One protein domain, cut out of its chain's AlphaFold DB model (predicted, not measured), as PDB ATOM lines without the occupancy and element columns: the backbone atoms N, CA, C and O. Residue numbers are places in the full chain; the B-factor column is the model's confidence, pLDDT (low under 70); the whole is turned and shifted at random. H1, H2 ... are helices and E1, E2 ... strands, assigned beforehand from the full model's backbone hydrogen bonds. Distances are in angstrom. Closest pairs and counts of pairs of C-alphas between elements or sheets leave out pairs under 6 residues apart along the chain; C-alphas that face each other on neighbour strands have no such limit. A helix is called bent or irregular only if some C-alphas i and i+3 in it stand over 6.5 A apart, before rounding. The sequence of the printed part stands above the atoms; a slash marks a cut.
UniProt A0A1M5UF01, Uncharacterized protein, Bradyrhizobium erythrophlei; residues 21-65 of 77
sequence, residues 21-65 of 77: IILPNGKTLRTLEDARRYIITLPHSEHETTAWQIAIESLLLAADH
ATOM      1  N   ILE A  21     102.210 171.238 222.625       93.00
ATOM      2  CA  ILE A  21     103.583 171.759 222.640       93.00
ATOM      3  C   ILE A  21     103.995 172.064 221.201       93.00
ATOM      4  O   ILE A  21     103.996 171.174 220.351       93.00
ATOM      5  N   ILE A  22     104.345 173.317 220.914       95.12
ATOM      6  CA  ILE A  22     104.814 173.738 219.589       95.12
ATOM      7  C   ILE A  22     106.342 173.714 219.586       95.12
ATOM      8  O   ILE A  22     106.981 174.388 220.392       95.12
ATOM      9  N   LEU A  23     106.925 172.926 218.686       92.50
ATOM     10  CA  LEU A  23     108.370 172.809 218.521       92.50
ATOM     11  C   LEU A  23     108.928 173.928 217.624       92.50
ATOM     12  O   LEU A  23     108.201 174.446 216.771       92.50
ATOM     13  N   PRO A  24     110.233 174.253 217.724       88.12
ATOM     14  CA  PRO A  24     110.868 175.283 216.892       88.12
ATOM     15  C   PRO A  24     110.765 175.032 215.382       88.12
ATOM     16  O   PRO A  24     110.794 175.967 214.590       88.12
ATOM     17  N   ASN A  25     110.616 173.770 214.972       87.75
ATOM     18  CA  ASN A  25     110.433 173.370 213.575       87.75
ATOM     19  C   ASN A  25     108.968 173.454 213.093       87.75
ATOM     20  O   ASN A  25     108.660 172.997 211.995       87.75
ATOM     21  N   GLY A  26     108.054 173.979 213.915       90.94
ATOM     22  CA  GLY A  26     106.629 174.110 213.606       90.94
ATOM     23  C   GLY A  26     105.796 172.847 213.850       90.94
ATOM     24  O   GLY A  26     104.568 172.898 213.742       90.94
ATOM     25  N   LYS A  27     106.406 171.711 214.221       93.44
ATOM     26  CA  LYS A  27     105.657 170.502 214.590       93.44
ATOM     27  C   LYS A  27     104.940 170.721 215.923       93.44
ATOM     28  O   LYS A  27     105.507 171.252 216.870       93.44
ATOM     29  N   THR A  28     103.691 170.272 216.009       96.38
ATOM     30  CA  THR A  28     102.905 170.309 217.250       96.38
ATOM     31  C   THR A  28     102.832 168.915 217.861       96.38
ATOM     32  O   THR A  28     102.378 167.987 217.195       96.38
ATOM     33  N   LEU A  29     103.241 168.773 219.119       96.00
ATOM     34  CA  LEU A  29     103.065 167.558 219.911       96.00
ATOM     35  C   LEU A  29     101.739 167.664 220.662       96.00
ATOM     36  O   LEU A  29     101.542 168.578 221.468       96.00
ATOM     37  N   ARG A  30     100.803 166.769 220.353       96.38
ATOM     38  CA  ARG A  30      99.439 166.808 220.889       96.38
ATOM     39  C   ARG A  30      99.223 165.760 221.965       96.38
ATOM     40  O   ARG A  30      98.397 166.006 222.837       96.38
ATOM     41  N   THR A  31      99.939 164.641 221.908       95.56
ATOM     42  CA  THR A  31      99.792 163.510 222.836       95.56
ATOM     43  C   THR A  31     101.090 163.145 223.552       95.56
ATOM     44  O   THR A  31     102.179 163.569 223.154       95.56
ATOM     45  N   LEU A  32     100.983 162.318 224.597       94.50
ATOM     46  CA  LEU A  32     102.151 161.727 225.256       94.50
ATOM     47  C   LEU A  32     102.979 160.869 224.277       94.50
ATOM     48  O   LEU A  32     104.205 160.920 224.322       94.50
ATOM     49  N   GLU A  33     102.345 160.151 223.344       95.00
ATOM     50  CA  GLU A  33     103.044 159.414 222.274       95.00
ATOM     51  C   GLU A  33     103.791 160.353 221.315       95.00
ATOM     52  O   GLU A  33     104.922 160.054 220.925       95.00
ATOM     53  N   ASP A  34     103.223 161.513 220.964       95.94
ATOM     54  CA  ASP A  34     103.940 162.507 220.156       95.94
ATOM     55  C   ASP A  34     105.217 162.976 220.864       95.94
ATOM     56  O   ASP A  34     106.275 163.079 220.234       95.94
ATOM     57  N   ALA A  35     105.129 163.237 222.173       95.38
ATOM     58  CA  ALA A  35     106.276 163.615 222.993       95.38
ATOM     59  C   ALA A  35     107.304 162.485 223.100       95.38
ATOM     60  O   ALA A  35     108.492 162.729 222.892       95.38
ATOM     61  N   ARG A  36     106.860 161.243 223.320       95.12
ATOM     62  CA  ARG A  36     107.728 160.060 223.349       95.12
ATOM     63  C   ARG A  36     108.512 159.919 222.048       95.12
ATOM     64  O   ARG A  36     109.735 159.808 222.074       95.12
ATOM     65  N   ARG A  37     107.819 159.989 220.906       95.62
ATOM     66  CA  ARG A  37     108.432 159.926 219.570       95.62
ATOM     67  C   ARG A  37     109.412 161.058 219.323       95.62
ATOM     68  O   ARG A  37     110.395 160.855 218.624       95.62
ATOM     69  N   TYR A  38     109.144 162.249 219.846       94.88
ATOM     70  CA  TYR A  38     110.074 163.360 219.712       94.88
ATOM     71  C   TYR A  38     111.342 163.134 220.540       94.88
ATOM     72  O   TYR A  38     112.444 163.240 220.007       94.88
ATOM     73  N   ILE A  39     111.196 162.744 221.807       93.94
ATOM     74  CA  ILE A  39     112.330 162.532 222.712       93.94
ATOM     75  C   ILE A  39     113.292 161.484 222.147       93.94
ATOM     76  O   ILE A  39     114.482 161.759 222.069       93.94
ATOM     77  N   ILE A  40     112.809 160.335 221.657       94.12
ATOM     78  CA  ILE A  40     113.688 159.282 221.102       94.12
ATOM     79  C   ILE A  40     114.483 159.720 219.861       94.12
ATOM     80  O   ILE A  40     115.443 159.053 219.493       94.12
ATOM     81  N   THR A  41     114.084 160.814 219.200       94.31
ATOM     82  CA  THR A  41     114.800 161.352 218.028       94.31
ATOM     83  C   THR A  41     115.912 162.330 218.398       94.31
ATOM     84  O   THR A  41     116.711 162.689 217.533       94.31
ATOM     85  N   LEU A  42     115.972 162.774 219.657       92.38
ATOM     86  CA  LEU A  42     117.023 163.671 220.123       92.38
ATOM     87  C   LEU A  42     118.366 162.929 220.234       92.38
ATOM     88  O   LEU A  42     118.390 161.729 220.522       92.38
ATOM     89  N   PRO A  43     119.496 163.623 220.022       94.62
ATOM     90  CA  PRO A  43     120.811 163.042 220.247       94.62
ATOM     91  C   PRO A  43     121.025 162.740 221.735       94.62
ATOM     92  O   PRO A  43     120.494 163.427 222.605       94.62
ATOM     93  N   HIS A  44     121.879 161.759 222.031       91.31
ATOM     94  CA  HIS A  44     122.159 161.337 223.407       91.31
ATOM     95  C   HIS A  44     122.619 162.493 224.315       91.31
ATOM     96  O   HIS A  44     122.214 162.572 225.467       91.31
ATOM     97  N   SER A  45     123.381 163.456 223.781       94.75
ATOM     98  CA  SER A  45     123.818 164.641 224.532       94.75
ATOM     99  C   SER A  45     122.666 165.496 225.063       94.75
ATOM    100  O   SER A  45     122.819 166.131 226.098       94.75
ATOM    101  N   GLU A  46     121.530 165.530 224.361       92.75
ATOM    102  CA  GLU A  46     120.328 166.223 224.830       92.75
ATOM    103  C   GLU A  46     119.655 165.418 225.943       92.75
ATOM    104  O   GLU A  46     119.299 165.992 226.970       92.75
ATOM    105  N   HIS A  47     119.552 164.091 225.791       91.19
ATOM    106  CA  HIS A  47     118.965 163.209 226.812       91.19
ATOM    107  C   HIS A  47     119.659 163.339 228.164       91.19
ATOM    108  O   HIS A  47     118.980 163.337 229.180       91.19
ATOM    109  N   GLU A  48     120.979 163.497 228.184       94.00
ATOM    110  CA  GLU A  48     121.770 163.608 229.418       94.00
ATOM    111  C   GLU A  48     121.629 164.968 230.124       94.00
ATOM    112  O   GLU A  48     122.089 165.144 231.255       94.00
ATOM    113  N   THR A  49     120.990 165.961 229.496       96.88
ATOM    114  CA  THR A  49     120.738 167.236 230.174       96.88
ATOM    115  C   THR A  49     119.673 167.069 231.258       96.88
ATOM    116  O   THR A  49     118.664 166.385 231.078       96.88
ATOM    117  N   THR A  50     119.840 167.777 232.377       96.69
ATOM    118  CA  THR A  50     118.869 167.765 233.483       96.69
ATOM    119  C   THR A  50     117.454 168.121 233.023       96.69
ATOM    120  O   THR A  50     116.486 167.530 233.490       96.69
ATOM    121  N   ALA A  51     117.321 169.061 232.083       93.69
ATOM    122  CA  ALA A  51     116.023 169.470 231.558       93.69
ATOM    123  C   ALA A  51     115.294 168.314 230.853       93.69
ATOM    124  O   ALA A  51     114.108 168.092 231.102       93.69
ATOM    125  N   TRP A  52     115.998 167.554 230.009       95.25
ATOM    126  CA  TRP A  52     115.408 166.418 229.306       95.25
ATOM    127  C   TRP A  52     115.171 165.214 230.216       95.25
ATOM    128  O   TRP A  52     114.139 164.568 230.056       95.25
ATOM    129  N   GLN A  53     116.028 164.957 231.209       96.88
ATOM    130  CA  GLN A  53     115.767 163.931 232.230       96.88
ATOM    131  C   GLN A  53     114.468 164.218 232.996       96.88
ATOM    132  O   GLN A  53     113.587 163.363 233.054       96.88
ATOM    133  N   ILE A  54     114.275 165.458 233.465       96.81
ATOM    134  CA  ILE A  54     113.030 165.874 234.135       96.81
ATOM    135  C   ILE A  54     111.819 165.704 233.207       96.81
ATOM    136  O   ILE A  54     110.755 165.257 233.642       96.81
ATOM    137  N   ALA A  55     111.959 166.049 231.923       94.44
ATOM    138  CA  ALA A  55     110.886 165.882 230.947       94.44
ATOM    139  C   ALA A  55     110.538 164.401 230.705       94.44
ATOM    140  O   ALA A  55     109.358 164.063 230.607       94.44
ATOM    141  N   ILE A  56     111.540 163.519 230.638       94.25
ATOM    142  CA  ILE A  56     111.370 162.069 230.480       94.25
ATOM    143  C   ILE A  56     110.672 161.473 231.705       94.25
ATOM    144  O   ILE A  56     109.680 160.762 231.549       94.25
ATOM    145  N   GLU A  57     111.134 161.798 232.912       95.00
ATOM    146  CA  GLU A  57     110.511 161.347 234.162       95.00
ATOM    147  C   GLU A  57     109.056 161.815 234.259       95.00
ATOM    148  O   GLU A  57     108.156 161.020 234.531       95.00
ATOM    149  N   SER A  58     108.801 163.088 233.944       93.62
ATOM    150  CA  SER A  58     107.446 163.651 233.931       93.62
ATOM    151  C   SER A  58     106.538 162.946 232.921       93.62
ATOM    152  O   SER A  58     105.366 162.700 233.207       93.62
ATOM    153  N   LEU A  59     107.066 162.601 231.742       92.19
ATOM    154  CA  LEU A  59     106.329 161.875 230.710       92.19
ATOM    155  C   LEU A  59     105.964 160.457 231.168       92.19
ATOM    156  O   LEU A  59     104.830 160.031 230.956       92.19
ATOM    157  N   LEU A  60     106.893 159.743 231.808       90.88
ATOM    158  CA  LEU A  60     106.653 158.403 232.349       90.88
ATOM    159  C   LEU A  60     105.619 158.429 233.483       90.88
ATOM    160  O   LEU A  60     104.679 157.638 233.462       90.88
ATOM    161  N   LEU A  61     105.734 159.381 234.414       90.12
ATOM    162  CA  LEU A  61     104.762 159.573 235.496       90.12
ATOM    163  C   LEU A  61     103.360 159.886 234.961       90.12
ATOM    164  O   LEU A  61     102.371 159.328 235.435       90.12
ATOM    165  N   ALA A  62     103.261 160.748 233.946       87.69
ATOM    166  CA  ALA A  62     101.986 161.071 233.310       87.69
ATOM    167  C   ALA A  62     101.355 159.855 232.614       87.69
ATOM    168  O   ALA A  62     100.131 159.746 232.556       87.69
ATOM    169  N   ALA A  63     102.178 158.954 232.083       86.00
ATOM    170  CA  ALA A  63     101.724 157.731 231.445       86.00
ATOM    171  C   ALA A  63     101.204 156.710 232.484       86.00
ATOM    172  O   ALA A  63     100.188 156.057 232.243       86.00
ATOM    173  N   ASP A  64     101.847 156.637 233.653       82.69
ATOM    174  CA  ASP A  64     101.510 155.723 234.753       82.69
ATOM    175  C   ASP A  64     100.254 156.149 235.543       82.69
ATOM    176  O   ASP A  64      99.356 155.341 235.784       82.69
ATOM    177  N   HIS A  65     100.117 157.442 235.869       67.69
ATOM    178  CA  HIS A  65      99.018 157.948 236.709       67.69
ATOM    179  C   HIS A  65      97.618 157.713 236.110       67.69
ATOM    180  O   HIS A  65      96.633 157.588 236.834       67.69
TER     181      HIS A  65
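Overview. This is residues 21 to 65 of the 77 residues of an uncharacterized protein of Bradyrhizobium erythrophlei (UniProt A0A1M5UF01). The model is a small U of two helices, H1 and the longer H3, which run side by side in opposite directions, with the short helix H2 at the bend between them. Before H1 the printed part makes a folded-back loop: residues 21 to 22 pair, antiparallel, with residues 28 to 29 of the strand E1, and this loop lies beside H1, clear of H3. The printed part has 45 residues, with one named strand and three named helices in the order E1, H1, H2, H3, and E1 pairs with no named strand. The class is mostly helix, with 28 residues in helices and 4 in the strand, of the 32 in named elements. The whole is compact, with a radius of gyration of the C-alphas of 10.6 A, and the C-alphas span 28 by 24 by 14 A along their three main axes.

Along the chain. The printed part begins at Ile 21, whose C-alpha stands at (103.583, 171.759, 222.640). Residues 23 to 27 lie between the paired residues 21 to 22 and the strand E1, residues 28 to 31, Thr 28 to Thr 31. C-alpha 28 is at (102.905, 170.309, 217.250), and E1 measures 9.3 A from first to last C-alpha. H1 follows at once with residues 32 to 39, Leu 32 to Ile 39, and is 10.5 A long. Residues 40 to 43 come before H2, residues 44 to 47, His 44 to His 47, which is 5.0 A long. After residues 48 and 49 comes H3, the longest helix, residues 50 to 65, Thr 50 to His 65. H3 is 22.4 A long, from C-alpha 50 at (118.869, 167.765, 233.483) to C-alpha 65 at (99.018, 157.948, 236.709). No helix is bent or irregular.

Arrangement. Residues 21 to 22 are paired, antiparallel, with residues 28 to 29 of E1, a pairing too short for residues 21 to 22 to bear a strand name. E1 comes nearest to H1 at Leu 29 and Ala 35, whose C-alphas are 5.9 A apart and are the one pair of C-alphas of the two elements within 8 A. The centres of E1 and H1 are 7.9 A apart. H1 and H3 touch, with 5 pairs of C-alphas within 8 A; the closest are those of Leu 32 and Leu 59, 6.9 A apart. Their lines stand at a shallow tilt of 24 degrees, and they run opposite ways. H3 touches H1 with residues 56 to 63 alone, and the two centres are 11.0 A apart. H2 and H1 are close but not clearly touching, their closest C-alphas being those of Ile 39 and His 47, 7.8 A apart. H2 and H3 are also close but not clearly touching, with the C-alphas of His 47 and Gln 53 closest at 6.3 A. E1 is apart from H2 and from H3. In H1 and H3 every O i to N i+4 pair is within hydrogen-bond range. H2 is too short for such a pair, and its one O i to N i+3 pair is within range.

Size, cuts and confidence. The two C-alphas farthest apart are those of Asn 25 and His 65, at 30.1 A, while the first and last printed C-alphas, of Ile 21 and His 65, are 20.2 A apart. The printed part runs from residue 21 to residue 65 of a chain of 77 residues and has no cut. The links from E1 to H1, from H1 to H2 and from H2 to H3 are tight, and no link is long. The mean pLDDT of the printed part is 92.8, and one printed residue, His 65, is under 70.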